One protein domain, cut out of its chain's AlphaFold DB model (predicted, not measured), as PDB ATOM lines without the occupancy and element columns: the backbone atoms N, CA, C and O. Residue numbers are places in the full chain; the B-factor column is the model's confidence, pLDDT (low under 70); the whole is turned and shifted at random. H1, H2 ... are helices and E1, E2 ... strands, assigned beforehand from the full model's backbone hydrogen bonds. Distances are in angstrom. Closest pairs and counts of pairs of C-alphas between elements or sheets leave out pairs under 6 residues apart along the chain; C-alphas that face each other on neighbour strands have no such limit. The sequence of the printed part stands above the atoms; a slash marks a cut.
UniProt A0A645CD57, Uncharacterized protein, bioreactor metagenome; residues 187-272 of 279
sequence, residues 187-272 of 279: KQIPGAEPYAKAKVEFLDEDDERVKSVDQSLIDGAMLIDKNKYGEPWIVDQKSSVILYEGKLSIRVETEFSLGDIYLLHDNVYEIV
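What this domain is: This is residues 187 to 272 of the 279 residues of an uncharacterized protein of bioreactor metagenome (UniProt A0A645CD57). A twisted sheet of three long strands, E2, E3 and E4, and a short one, E1, curls like part of a barrel, and one long helix, H2, packs on one face. The unnamed residues 187 to 199 begin beside E4 at one edge of the sheet and loop round to E1 at the other edge; H1 and the turn of the E3 and E4 hairpin lie toward opposite ends of the longest axis. The printed 86 residues hold two named helices and four named strands, in the order E1 H1 H2 E2 E3 E4; the antiparallel sheet runs E1 E2 E3 E4. The class is mixed, and the whole is compact, with a radius of gyration of the C-alphas of 13.0 A and spans of 39 by 28 by 23 A.

How they stand to each other: Residues 187 to 188 pair antiparallel with residues 269 to 270 of E4, residues 261 to 271. E1, residues 200 to 202, is an edge strand beside E2, residues 234 to 244, with N 201 and O 243 at 3.0 A. H1, residues 208 to 211, only grazes the sheet. H2, residues 215 to 228, is on the sheet; its Met 222 and Val 252 of E3, residues 247 to 258, have C-alphas 6.2 A apart, the closest of that pair. E2, E3 and E4 form a meander, each strand the antiparallel neighbour of the one before. In the hairpin E2 and E3, N 240 and O 251 are 2.9 A apart; in the hairpin E3 and E4, N 254 and O 265 are 2.8 A apart. Every O i to N i+4 pair in H2 is within hydrogen-bond range; H1 is too short for one.

Where its parts are: E1 begins at C-alpha 200, (-2.291, -41.437, 33.738). H2 is 20.3 A long, E2 24.6 A with a bend of 68 degrees at residue 241, E3 33.9 A and E4 32.0 A, ending at C-alpha 271, (0.845, -38.704, 19.345).

The domain as a whole: The C-alphas farthest apart, of Glu 208 and Gly 259, are 39.9 A apart. The printed part has no cut, and the links between named elements are tight. Residues 230 to 235 and 257 to 263 have pLDDT under 70.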
ATOM      1  N   LYS A 187      -4.103 -36.900  17.477       89.56
ATOM      2  CA  LYS A 187      -5.544 -37.168  17.537       89.56
ATOM      3  C   LYS A 187      -6.046 -37.049  18.960       89.56
ATOM      4  O   LYS A 187      -5.436 -37.574  19.884       89.56
ATOM      5  N   GLN A 188      -7.177 -36.371  19.140       89.75
ATOM      6  CA  GLN A 188      -7.849 -36.367  20.434       89.75
ATOM      7  C   GLN A 188      -8.274 -37.794  20.790       89.75
ATOM      8  O   GLN A 188      -8.816 -38.499  19.939       89.75
ATOM      9  N   ILE A 189      -8.100 -38.172  22.054       91.50
ATOM     10  CA  ILE A 189      -8.697 -39.367  22.648       91.50
ATOM     11  C   ILE A 189     -10.069 -38.964  23.223       91.50
ATOM     12  O   ILE A 189     -10.124 -38.282  24.253       91.50
ATOM     13  N   PRO A 190     -11.199 -39.311  22.576       86.94
ATOM     14  CA  PRO A 190     -12.514 -38.881  23.040       86.94
ATOM     15  C   PRO A 190     -12.860 -39.524  24.387       86.94
ATOM     16  O   PRO A 190     -12.733 -40.734  24.549       86.94
ATOM     17  N   GLY A 191     -13.324 -38.717  25.345       85.25
ATOM     18  CA  GLY A 191     -13.717 -39.204  26.672       85.25
ATOM     19  C   GLY A 191     -12.549 -39.641  27.560       85.25
ATOM     20  O   GLY A 191     -12.766 -40.398  28.505       85.25
ATOM     21  N   ALA A 192     -11.323 -39.197  27.261       89.19
ATOM     22  CA  ALA A 192     -10.176 -39.445  28.124       89.19
ATOM     23  C   ALA A 192     -10.424 -38.935  29.555       89.19
ATOM     24  O   ALA A 192     -11.060 -37.902  29.758       89.19
ATOM     25  N   GLU A 193      -9.889 -39.655  30.540       88.62
ATOM     26  CA  GLU A 193      -9.980 -39.309  31.964       88.62
ATOM     27  C   GLU A 193      -8.602 -38.836  32.468       88.62
ATOM     28  O   GLU A 193      -7.846 -39.634  33.030       88.62
ATOM     29  N   PRO A 194      -8.240 -37.554  32.276       83.50
ATOM     30  CA  PRO A 194      -6.875 -37.041  32.469       83.50
ATOM     31  C   PRO A 194      -6.372 -37.065  33.920       83.50
ATOM     32  O   PRO A 194      -5.194 -36.821  34.166       83.50
ATOM     33  N   TYR A 195      -7.238 -37.391  34.880       83.75
ATOM     34  CA  TYR A 195      -6.905 -37.480  36.304       83.75
ATOM     35  C   TYR A 195      -7.108 -38.878  36.898       83.75
ATOM     36  O   TYR A 195      -6.914 -39.086  38.101       83.75
ATOM     37  N   ALA A 196      -7.507 -39.859  36.085       87.44
ATOM     38  CA  ALA A 196      -7.635 -41.230  36.551       87.44
ATOM     39  C   ALA A 196      -6.236 -41.817  36.781       87.44
ATOM     40  O   ALA A 196      -5.554 -42.208  35.839       87.44
ATOM     41  N   LYS A 197      -5.818 -41.930  38.050       85.00
ATOM     42  CA  LYS A 197      -4.486 -42.447  38.438       85.00
ATOM     43  C   LYS A 197      -4.137 -43.816  37.845       85.00
ATOM     44  O   LYS A 197      -2.968 -44.132  37.699       85.00
ATOM     45  N   ALA A 198      -5.138 -44.640  37.535       88.25
ATOM     46  CA  ALA A 198      -4.930 -45.942  36.899       88.25
ATOM     47  C   ALA A 198      -4.578 -45.845  35.402       88.25
ATOM     48  O   ALA A 198      -4.113 -46.824  34.827       88.25
ATOM     49  N   LYS A 199      -4.832 -44.691  34.774       88.38
ATOM     50  CA  LYS A 199      -4.665 -44.441  33.339       88.38
ATOM     51  C   LYS A 199      -3.579 -43.416  33.032       88.38
ATOM     52  O   LYS A 199      -3.107 -43.404  31.906       88.38
ATOM     53  N   VAL A 200      -3.200 -42.564  33.984       92.31
ATOM     54  CA  VAL A 200      -2.291 -41.437  33.738       92.31
ATOM     55  C   VAL A 200      -1.050 -41.510  34.615       92.31
ATOM     56  O   VAL A 200      -1.149 -41.536  35.841       92.31
ATOM     57  N   GLU A 201       0.112 -41.467  33.971       92.50
ATOM     58  CA  GLU A 201       1.400 -41.156  34.592       92.50
ATOM     59  C   GLU A 201       1.830 -39.760  34.121       92.50
ATOM     60  O   GLU A 201       1.984 -39.509  32.923       92.50
ATOM     61  N   PHE A 202       1.978 -38.841  35.077       90.31
ATOM     62  CA  PHE A 202       2.524 -37.509  34.831       90.31
ATOM     63  C   PHE A 202       4.043 -37.599  34.768       90.31
ATOM     64  O   PHE A 202       4.659 -38.226  35.631       90.31
ATOM     65  N   LEU A 203       4.619 -36.979  33.744       90.56
ATOM     66  CA  LEU A 203       6.056 -36.936  33.533       90.56
ATOM     67  C   LEU A 203       6.596 -35.586  34.001       90.56
ATOM     68  O   LEU A 203       5.964 -34.555  33.767       90.56
ATOM     69  N   ASP A 204       7.757 -35.596  34.651       90.62
ATOM     70  CA  ASP A 204       8.476 -34.363  34.969       90.62
ATOM     71  C   ASP A 204       8.984 -33.709  33.675       90.62
ATOM     72  O   ASP A 204       9.364 -34.399  32.729       90.62
ATOM     73  N   GLU A 205       9.055 -32.376  33.647       84.81
ATOM     74  CA  GLU A 205       9.541 -31.610  32.484       84.81
ATOM     75  C   GLU A 205      10.967 -32.011  32.055       84.81
ATOM     76  O   GLU A 205      11.348 -31.871  30.894       84.81
ATOM     77  N   ASP A 206      11.752 -32.544  32.993       89.12
ATOM     78  CA  ASP A 206      13.117 -33.003  32.760       89.12
ATOM     79  C   ASP A 206      13.239 -34.433  32.213       89.12
ATOM     80  O   ASP A 206      14.350 -34.830  31.842       89.12
ATOM     81  N   ASP A 207      12.144 -35.196  32.142       91.75
ATOM     82  CA  ASP A 207      12.133 -36.570  31.634       91.75
ATOM     83  C   ASP A 207      12.526 -36.609  30.143       91.75
ATOM     84  O   ASP A 207      12.023 -35.846  29.315       91.75
ATOM     85  N   GLU A 208      13.428 -37.521  29.773       88.94
ATOM     86  CA  GLU A 208      13.919 -37.668  28.393       88.94
ATOM     87  C   GLU A 208      12.788 -37.944  27.388       88.94
ATOM     88  O   GLU A 208      12.853 -37.511  26.236       88.94
ATOM     89  N   ARG A 209      11.708 -38.613  27.818       89.25
ATOM     90  CA  ARG A 209      10.521 -38.849  26.982       89.25
ATOM     91  C   ARG A 209       9.803 -37.540  26.670       89.25
ATOM     92  O   ARG A 209       9.365 -37.362  25.538       89.25
ATOM     93  N   VAL A 210       9.727 -36.619  27.631       89.12
ATOM     94  CA  VAL A 210       9.143 -35.281  27.436       89.12
ATOM     95  C   VAL A 210      10.005 -34.472  26.473       89.12
ATOM     96  O   VAL A 210       9.489 -33.942  25.494       89.12
ATOM     97  N   LYS A 211      11.327 -34.477  26.675       88.56
ATOM     98  CA  LYS A 211      12.301 -33.796  25.801       88.56
ATOM     99  C   LYS A 211      12.323 -34.335  24.367       88.56
ATOM    100  O   LYS A 211      12.721 -33.616  23.457       88.56
ATOM    101  N   SER A 212      11.906 -35.587  24.165       88.56
ATOM    102  CA  SER A 212      11.814 -36.206  22.837       88.56
ATOM    103  C   SER A 212      10.587 -35.779  22.022       88.56
ATOM    104  O   SER A 212      10.548 -36.037  20.818       88.56
ATOM    105  N   VAL A 213       9.590 -35.135  22.644       89.25
ATOM    106  CA  VAL A 213       8.397 -34.642  21.943       89.25
ATOM    107  C   VAL A 213       8.723 -33.326  21.245       89.25
ATOM    108  O   VAL A 213       9.110 -32.350  21.881       89.25
ATOM    109  N   ASP A 214       8.533 -33.290  19.927       90.81
ATOM    110  CA  ASP A 214       8.687 -32.068  19.137       90.81
ATOM    111  C   ASP A 214       7.658 -31.008  19.575       90.81
ATOM    112  O   ASP A 214       6.462 -31.295  19.689       90.81
ATOM    113  N   GLN A 215       8.110 -29.767  19.783       90.31
ATOM    114  CA  GLN A 215       7.258 -28.644  20.182       90.31
ATOM    115  C   GLN A 215       6.078 -28.431  19.218       90.31
ATOM    116  O   GLN A 215       4.977 -28.118  19.660       90.31
ATOM    117  N   SER A 216       6.259 -28.689  17.920       90.25
ATOM    118  CA  SER A 216       5.183 -28.591  16.926       90.25
ATOM    119  C   SER A 216       4.023 -29.557  17.188       90.25
ATOM    120  O   SER A 216       2.887 -29.279  16.789       90.25
ATOM    121  N   LEU A 217       4.270 -30.676  17.880       91.88
ATOM    122  CA  LEU A 217       3.209 -31.583  18.313       91.88
ATOM    123  C   LEU A 217       2.430 -30.997  19.496       91.88
ATOM    124  O   LEU A 217       1.209 -31.107  19.549       91.88
ATOM    125  N   ILE A 218       3.121 -30.343  20.427       91.94
ATOM    126  CA  ILE A 218       2.491 -29.664  21.566       91.94
ATOM    127  C   ILE A 218       1.631 -28.501  21.065       91.94
ATOM    128  O   ILE A 218       0.439 -28.442  21.379       91.94
ATOM    129  N   ASP A 219       2.199 -27.647  20.214       89.94
ATOM    130  CA  ASP A 219       1.503 -26.511  19.606       89.94
ATOM    131  C   ASP A 219       0.289 -26.989  18.795       89.94
ATOM    132  O   ASP A 219      -0.807 -26.441  18.915       89.94
ATOM    133  N   GLY A 220       0.444 -28.079  18.034       89.00
ATOM    134  CA  GLY A 220      -0.650 -28.700  17.292       89.00
ATOM    135  C   GLY A 220      -1.783 -29.208  18.191       89.00
ATOM    136  O   GLY A 220      -2.953 -29.015  17.863       89.00
ATOM    137  N   ALA A 221      -1.469 -29.822  19.337       90.94
ATOM    138  CA  ALA A 221      -2.474 -30.296  20.292       90.94
ATOM    139  C   ALA A 221      -3.230 -29.129  20.940       90.94
ATOM    140  O   ALA A 221      -4.462 -29.159  21.012       90.94
ATOM    141  N   MET A 222      -2.507 -28.085  21.355       89.12
ATOM    142  CA  MET A 222      -3.104 -26.862  21.902       89.12
ATOM    143  C   MET A 222      -4.021 -26.194  20.879       89.12
ATOM    144  O   MET A 222      -5.138 -25.806  21.214       89.12
ATOM    145  N   LEU A 223      -3.601 -26.149  19.615       87.06
ATOM    146  CA  LEU A 223      -4.368 -25.564  18.522       87.06
ATOM    147  C   LEU A 223      -5.622 -26.372  18.176       87.06
ATOM    148  O   LEU A 223      -6.687 -25.775  17.991       87.06
ATOM    149  N   ILE A 224      -5.539 -27.709  18.143       86.31
ATOM    150  CA  ILE A 224      -6.726 -28.575  18.028       86.31
ATOM    151  C   ILE A 224      -7.692 -28.270  19.172       86.31
ATOM    152  O   ILE A 224      -8.885 -28.086  18.927       86.31
ATOM    153  N   ASP A 225      -7.185 -28.201  20.407       85.81
ATOM    154  CA  ASP A 225      -8.025 -27.942  21.574       85.81
ATOM    155  C   ASP A 225      -8.688 -26.578  21.489       85.81
ATOM    156  O   ASP A 225      -9.904 -26.483  21.636       85.81
ATOM    157  N   LYS A 226      -7.907 -25.557  21.127       81.62
ATOM    158  CA  LYS A 226      -8.377 -24.190  20.929       81.62
ATOM    159  C   LYS A 226      -9.528 -24.149  19.925       81.62
ATOM    160  O   LYS A 226     -10.555 -23.533  20.185       81.62
ATOM    161  N   ASN A 227      -9.389 -24.868  18.810       81.00
ATOM    162  CA  ASN A 227     -10.376 -24.911  17.733       81.00
ATOM    163  C   ASN A 227     -11.691 -25.606  18.103       81.00
ATOM    164  O   ASN A 227     -12.704 -25.328  17.460       81.00
ATOM    165  N   LYS A 228     -11.720 -26.483  19.117       77.00
ATOM    166  CA  LYS A 228     -12.992 -27.067  19.585       77.00
ATOM    167  C   LYS A 228     -13.924 -26.013  20.140       77.00
ATOM    168  O   LYS A 228     -15.148 -26.146  20.041       77.00
ATOM    169  N   TYR A 229     -13.351 -24.984  20.736       70.00
ATOM    170  CA  TYR A 229     -14.099 -23.891  21.308       70.00
ATOM    171  C   TYR A 229     -14.211 -22.783  20.262       70.00
ATOM    172  O   TYR A 229     -13.402 -22.668  19.342       70.00
ATOM    173  N   GLY A 230     -15.309 -22.031  20.321       59.19
ATOM    174  CA  GLY A 230     -15.425 -20.839  19.490       59.19
ATOM    175  C   GLY A 230     -14.326 -19.844  19.850       59.19
ATOM    176  O   GLY A 230     -13.694 -19.943  20.904       59.19
ATOM    177  N   GLU A 231     -14.154 -18.832  19.019       63.41
ATOM    178  CA  GLU A 231     -13.302 -17.697  19.340       63.41
ATOM    179  C   GLU A 231     -14.110 -16.465  19.748       63.41
ATOM    180  O   GLU A 231     -15.131 -16.212  19.109       63.41
ATOM    181  N   PRO A 232     -13.642 -15.652  20.718       52.62
ATOM    182  CA  PRO A 232     -12.396 -15.784  21.488       52.62
ATOM    183  C   PRO A 232     -12.652 -16.139  22.969       52.62
ATOM    184  O   PRO A 232     -12.376 -15.354  23.867       52.62
ATOM    185  N   TRP A 233     -13.192 -17.328  23.244       59.38
ATOM    186  CA  TRP A 233     -13.635 -17.735  24.593       59.38
ATOM    187  C   TRP A 233     -12.513 -18.196  25.529       59.38
ATOM    188  O   TRP A 233     -12.747 -18.456  26.709       59.38
ATOM    189  N   ILE A 234     -11.309 -18.364  24.988       61.59
ATOM    190  CA  ILE A 234     -10.193 -19.006  25.675       61.59
ATOM    191  C   ILE A 234      -9.324 -17.937  26.317       61.59
ATOM    192  O   ILE A 234      -8.808 -17.054  25.632       61.59
ATOM    193  N   VAL A 235      -9.168 -18.044  27.636       62.62
ATOM    194  CA  VAL A 235      -8.399 -17.095  28.447       62.62
ATOM    195  C   VAL A 235      -6.972 -17.586  28.652       62.62
ATOM    196  O   VAL A 235      -6.047 -16.779  28.613       62.62
ATOM    197  N   ASP A 236      -6.792 -18.896  28.836       78.19
ATOM    198  CA  ASP A 236      -5.480 -19.518  29.007       78.19
ATOM    199  C   ASP A 236      -5.491 -20.978  28.523       78.19
ATOM    200  O   ASP A 236      -6.530 -21.650  28.549       78.19
ATOM    201  N   GLN A 237      -4.330 -21.467  28.081       86.19
ATOM    202  CA  GLN A 237      -4.098 -22.881  27.783       86.19
ATOM    203  C   GLN A 237      -2.746 -23.321  28.329       86.19
ATOM    204  O   GLN A 237      -1.715 -22.710  28.052       86.19
ATOM    205  N   LYS A 238      -2.749 -24.446  29.041       90.56
ATOM    206  CA  LYS A 238      -1.542 -25.116  29.529       90.56
ATOM    207  C   LYS A 238      -1.445 -26.493  28.904       90.56
ATOM    208  O   LYS A 238      -2.458 -27.123  28.601       90.56
ATOM    209  N   SER A 239      -0.227 -26.977  28.726       92.75
ATOM    210  CA  SER A 239       0.016 -28.316  28.208       92.75
ATOM    211  C   SER A 239       1.025 -29.063  29.068       92.75
ATOM    212  O   SER A 239       1.868 -28.474  29.739       92.75
ATOM    213  N   SER A 240       0.899 -30.384  29.080       93.56
ATOM    214  CA  SER A 240       1.861 -31.291  29.701       93.56
ATOM    215  C   SER A 240       1.938 -32.584  28.904       93.56
ATOM    216  O   SER A 240       0.943 -33.056  28.348       93.56
ATOM    217  N   VAL A 241       3.130 -33.170  28.845       94.50
ATOM    218  CA  VAL A 241       3.323 -34.498  28.268       94.50
ATOM    219  C   VAL A 241       3.084 -35.536  29.363       94.50
ATOM    220  O   VAL A 241       3.620 -35.441  30.465       94.50
ATOM    221  N   ILE A 242       2.251 -36.525  29.060       94.19
ATOM    222  CA  ILE A 242       1.853 -37.591  29.981       94.19
ATOM    223  C   ILE A 242       1.978 -38.951  29.294       94.19
ATOM    224  O   ILE A 242       2.011 -39.044  28.064       94.19
ATOM    225  N   LEU A 243       1.975 -40.029  30.076       93.31
ATOM    226  CA  LEU A 243       1.594 -41.340  29.563       93.31
ATOM    227  C   LEU A 243       0.119 -41.587  29.873       93.31
ATOM    228  O   LEU A 243      -0.255 -41.760  31.033       93.31
ATOM    229  N   TYR A 244      -0.709 -41.625  28.833       94.19
ATOM    230  CA  TYR A 244      -2.107 -42.038  28.928       94.19
ATOM    231  C   TYR A 244      -2.223 -43.494  28.470       94.19
ATOM    232  O   TYR A 244      -1.869 -43.831  27.343       94.19
ATOM    233  N   GLU A 245      -2.653 -44.375  29.371       92.94
ATOM    234  CA  GLU A 245      -2.718 -45.829  29.175       92.94
ATOM    235  C   GLU A 245      -1.393 -46.417  28.642       92.94
ATOM    236  O   GLU A 245      -1.366 -47.308  27.795       92.94
ATOM    237  N   GLY A 246      -0.269 -45.891  29.147       89.94
ATOM    238  CA  GLY A 246       1.086 -46.313  28.777       89.94
ATOM    239  C   GLY A 246       1.618 -45.727  27.464       89.94
ATOM    240  O   GLY A 246       2.734 -46.067  27.070       89.94
ATOM    241  N   LYS A 247       0.867 -44.848  26.789       91.50
ATOM    242  CA  LYS A 247       1.284 -44.193  25.542       91.50
ATOM    243  C   LYS A 247       1.581 -42.714  25.738       91.50
ATOM    244  O   LYS A 247       0.811 -42.002  26.385       91.50
ATOM    245  N   LEU A 248       2.658 -42.247  25.111       92.62
ATOM    246  CA  LEU A 248       3.033 -40.837  25.118       92.62
ATOM    247  C   LEU A 248       1.930 -39.992  24.479       92.62
ATOM    248  O   LEU A 248       1.505 -40.237  23.350       92.62
ATOM    249  N   SER A 249       1.428 -39.041  25.257       95.19
ATOM    250  CA  SER A 249       0.268 -38.223  24.931       95.19
ATOM    251  C   SER A 249       0.474 -36.802  25.446       95.19
ATOM    252  O   SER A 249       1.255 -36.567  26.368       95.19
ATOM    253  N   ILE A 250      -0.255 -35.854  24.874       95.62
ATOM    254  CA  ILE A 250      -0.258 -34.456  25.302       95.62
ATOM    255  C   ILE A 250      -1.593 -34.184  25.989       95.62
ATOM    256  O   ILE A 250      -2.658 -34.371  25.397       95.62
ATOM    257  N   ARG A 251      -1.549 -33.759  27.248       94.81
ATOM    258  CA  ARG A 251      -2.702 -33.210  27.958       94.81
ATOM    259  C   ARG A 251      -2.730 -31.704  27.741       94.81
ATOM    260  O   ARG A 251      -1.710 -31.046  27.923       94.81
ATOM    261  N   VAL A 252      -3.892 -31.178  27.377       92.62
ATOM    262  CA  VAL A 252      -4.145 -29.739  27.263       92.62
ATOM    263  C   VAL A 252      -5.231 -29.370  28.262       92.62
ATOM    264  O   VAL A 252      -6.307 -29.972  28.248       92.62
ATOM    265  N   GLU A 253      -4.921 -28.402  29.114       90.06
ATOM    266  CA  GLU A 253      -5.854 -27.759  30.034       90.06
ATOM    267  C   GLU A 253      -6.258 -26.422  29.420       90.06
ATOM    268  O   GLU A 253      -5.393 -25.596  29.121       90.06
ATOM    269  N   THR A 254      -7.554 -26.205  29.235       85.06
ATOM    270  CA  THR A 254      -8.092 -24.966  28.672       85.06
ATOM    271  C   THR A 254      -9.005 -24.302  29.688       85.06
ATOM    272  O   THR A 254      -9.972 -24.907  30.165       85.06
ATOM    273  N   GLU A 255      -8.687 -23.049  30.003       79.88
ATOM    274  CA  GLU A 255      -9.434 -22.212  30.935       79.88
ATOM    275  C   GLU A 255     -10.309 -21.206  30.171       79.88
ATOM    276  O   GLU A 255      -9.847 -20.461  29.298       79.88
ATOM    277  N   PHE A 256     -11.591 -21.169  30.536       73.94
ATOM    278  CA  PHE A 256     -12.576 -20.215  30.025       73.94
ATOM    279  C   PHE A 256     -12.993 -19.268  31.137       73.94
ATOM    280  O   PHE A 256     -13.220 -19.708  32.265       73.94
ATOM    281  N   SER A 257     -13.198 -17.999  30.793       64.75
ATOM    282  CA  SER A 257     -13.980 -17.074  31.613       64.75
ATOM    283  C   SER A 257     -15.322 -16.850  30.931       64.75
ATOM    284  O   SER A 257     -15.396 -16.420  29.780       64.75
ATOM    285  N   LEU A 258     -16.382 -17.193  31.654       59.66
ATOM    286  CA  LEU A 258     -17.764 -16.822  31.371       59.66
ATOM    287  C   LEU A 258     -18.195 -15.883  32.498       59.66
ATOM    288  O   LEU A 258     -18.992 -16.236  33.372       59.66
ATOM    289  N   GLY A 259     -17.555 -14.723  32.536       59.28
ATOM    290  CA  GLY A 259     -17.615 -13.753  33.616       59.28
ATOM    291  C   GLY A 259     -17.055 -14.286  34.902       59.28
ATOM    292  O   GLY A 259     -15.897 -14.694  34.958       59.28
ATOM    293  N   ASP A 260     -17.899 -14.320  35.926       55.59
ATOM    294  CA  ASP A 260     -17.524 -14.812  37.251       55.59
ATOM    295  C   ASP A 260     -17.340 -16.343  37.297       55.59
ATOM    296  O   ASP A 260     -16.959 -16.895  38.332       55.59
ATOM    297  N   ILE A 261     -17.633 -17.057  36.201       53.41
ATOM    298  CA  ILE A 261     -17.491 -18.510  36.110       53.41
ATOM    299  C   ILE A 261     -16.215 -18.851  35.346       53.41
ATOM    300  O   ILE A 261     -16.078 -18.533  34.166       53.41
ATOM    301  N   TYR A 262     -15.330 -19.587  36.015       64.06
ATOM    302  CA  TYR A 262     -14.174 -20.219  35.395       64.06
ATOM    303  C   TYR A 262     -14.493 -21.681  35.095       64.06
ATOM    304  O   TYR A 262     -14.828 -22.446  36.004       64.06
ATOM    305  N   LEU A 263     -14.408 -22.066  33.823       68.75
ATOM    306  CA  LEU A 263     -14.500 -23.466  33.411       68.75
ATOM    307  C   LEU A 263     -13.105 -23.966  33.065       68.75
ATOM    308  O   LEU A 263     -12.378 -23.306  32.327       68.75
ATOM    309  N   LEU A 264     -12.759 -25.139  33.584       76.81
ATOM    310  CA  LEU A 264     -11.553 -25.864  33.213       76.81
ATOM    311  C   LEU A 264     -11.975 -27.087  32.406       76.81
ATOM    312  O   LEU A 264     -12.807 -27.877  32.860       76.81
ATOM    313  N   HIS A 265     -11.412 -27.228  31.214       83.19
ATOM    314  CA  HIS A 265     -11.563 -28.427  30.408       83.19
ATOM    315  C   HIS A 265     -10.208 -29.059  30.155       83.19
ATOM    316  O   HIS A 265      -9.272 -28.386  29.737       83.19
ATOM    317  N   ASP A 266     -10.150 -30.373  30.321       87.69
ATOM    318  CA  ASP A 266      -8.955 -31.151  30.051       87.69
ATOM    319  C   ASP A 266      -9.207 -32.132  28.926       87.69
ATOM    320  O   ASP A 266     -10.141 -32.937  28.966       87.69
ATOM    321  N   ASN A 267      -8.333 -32.096  27.931       91.00
ATOM    322  CA  ASN A 267      -8.361 -33.029  26.822       91.00
ATOM    323  C   ASN A 267      -7.006 -33.708  26.673       91.00
ATOM    324  O   ASN A 267      -5.960 -33.124  26.952       91.00
ATOM    325  N   VAL A 268      -7.036 -34.956  26.210       93.69
ATOM    326  CA  VAL A 268      -5.833 -35.747  25.953       93.69
ATOM    327  C   VAL A 268      -5.726 -36.040  24.467       93.69
ATOM    328  O   VAL A 268      -6.719 -36.358  23.804       93.69
ATOM    329  N   TYR A 269      -4.504 -35.938  23.967       93.69
ATOM    330  CA  TYR A 269      -4.142 -36.100  22.574       93.69
ATOM    331  C   TYR A 269      -3.068 -37.171  22.429       93.69
ATOM    332  O   TYR A 269      -1.983 -37.045  22.991       93.69
ATOM    333  N   GLU A 270      -3.365 -38.216  21.664       93.06
ATOM    334  CA  GLU A 270      -2.392 -39.240  21.292       93.06
ATOM    335  C   GLU A 270      -1.453 -38.682  20.219       93.06
ATOM    336  O   GLU A 270      -1.904 -38.082  19.234       93.06
ATOM    337  N   ILE A 271      -0.152 -38.919  20.393       91.56
ATOM    338  CA  ILE A 271       0.845 -38.704  19.345       91.56
ATOM    339  C   ILE A 271       0.804 -39.929  18.424       91.56
ATOM    340  O   ILE A 271       1.148 -41.040  18.821       91.56
ATOM    341  N   VAL A 272       0.340 -39.725  17.192       84.31
ATOM    342  CA  VAL A 272       0.083 -40.779  16.188       84.31
ATOM    343  C   VAL A 272       1.254 -40.935  15.221       84.31
ATOM    344  O   VAL A 272       1.222 -41.779  14.324       84.31
TER     345      VAL A 272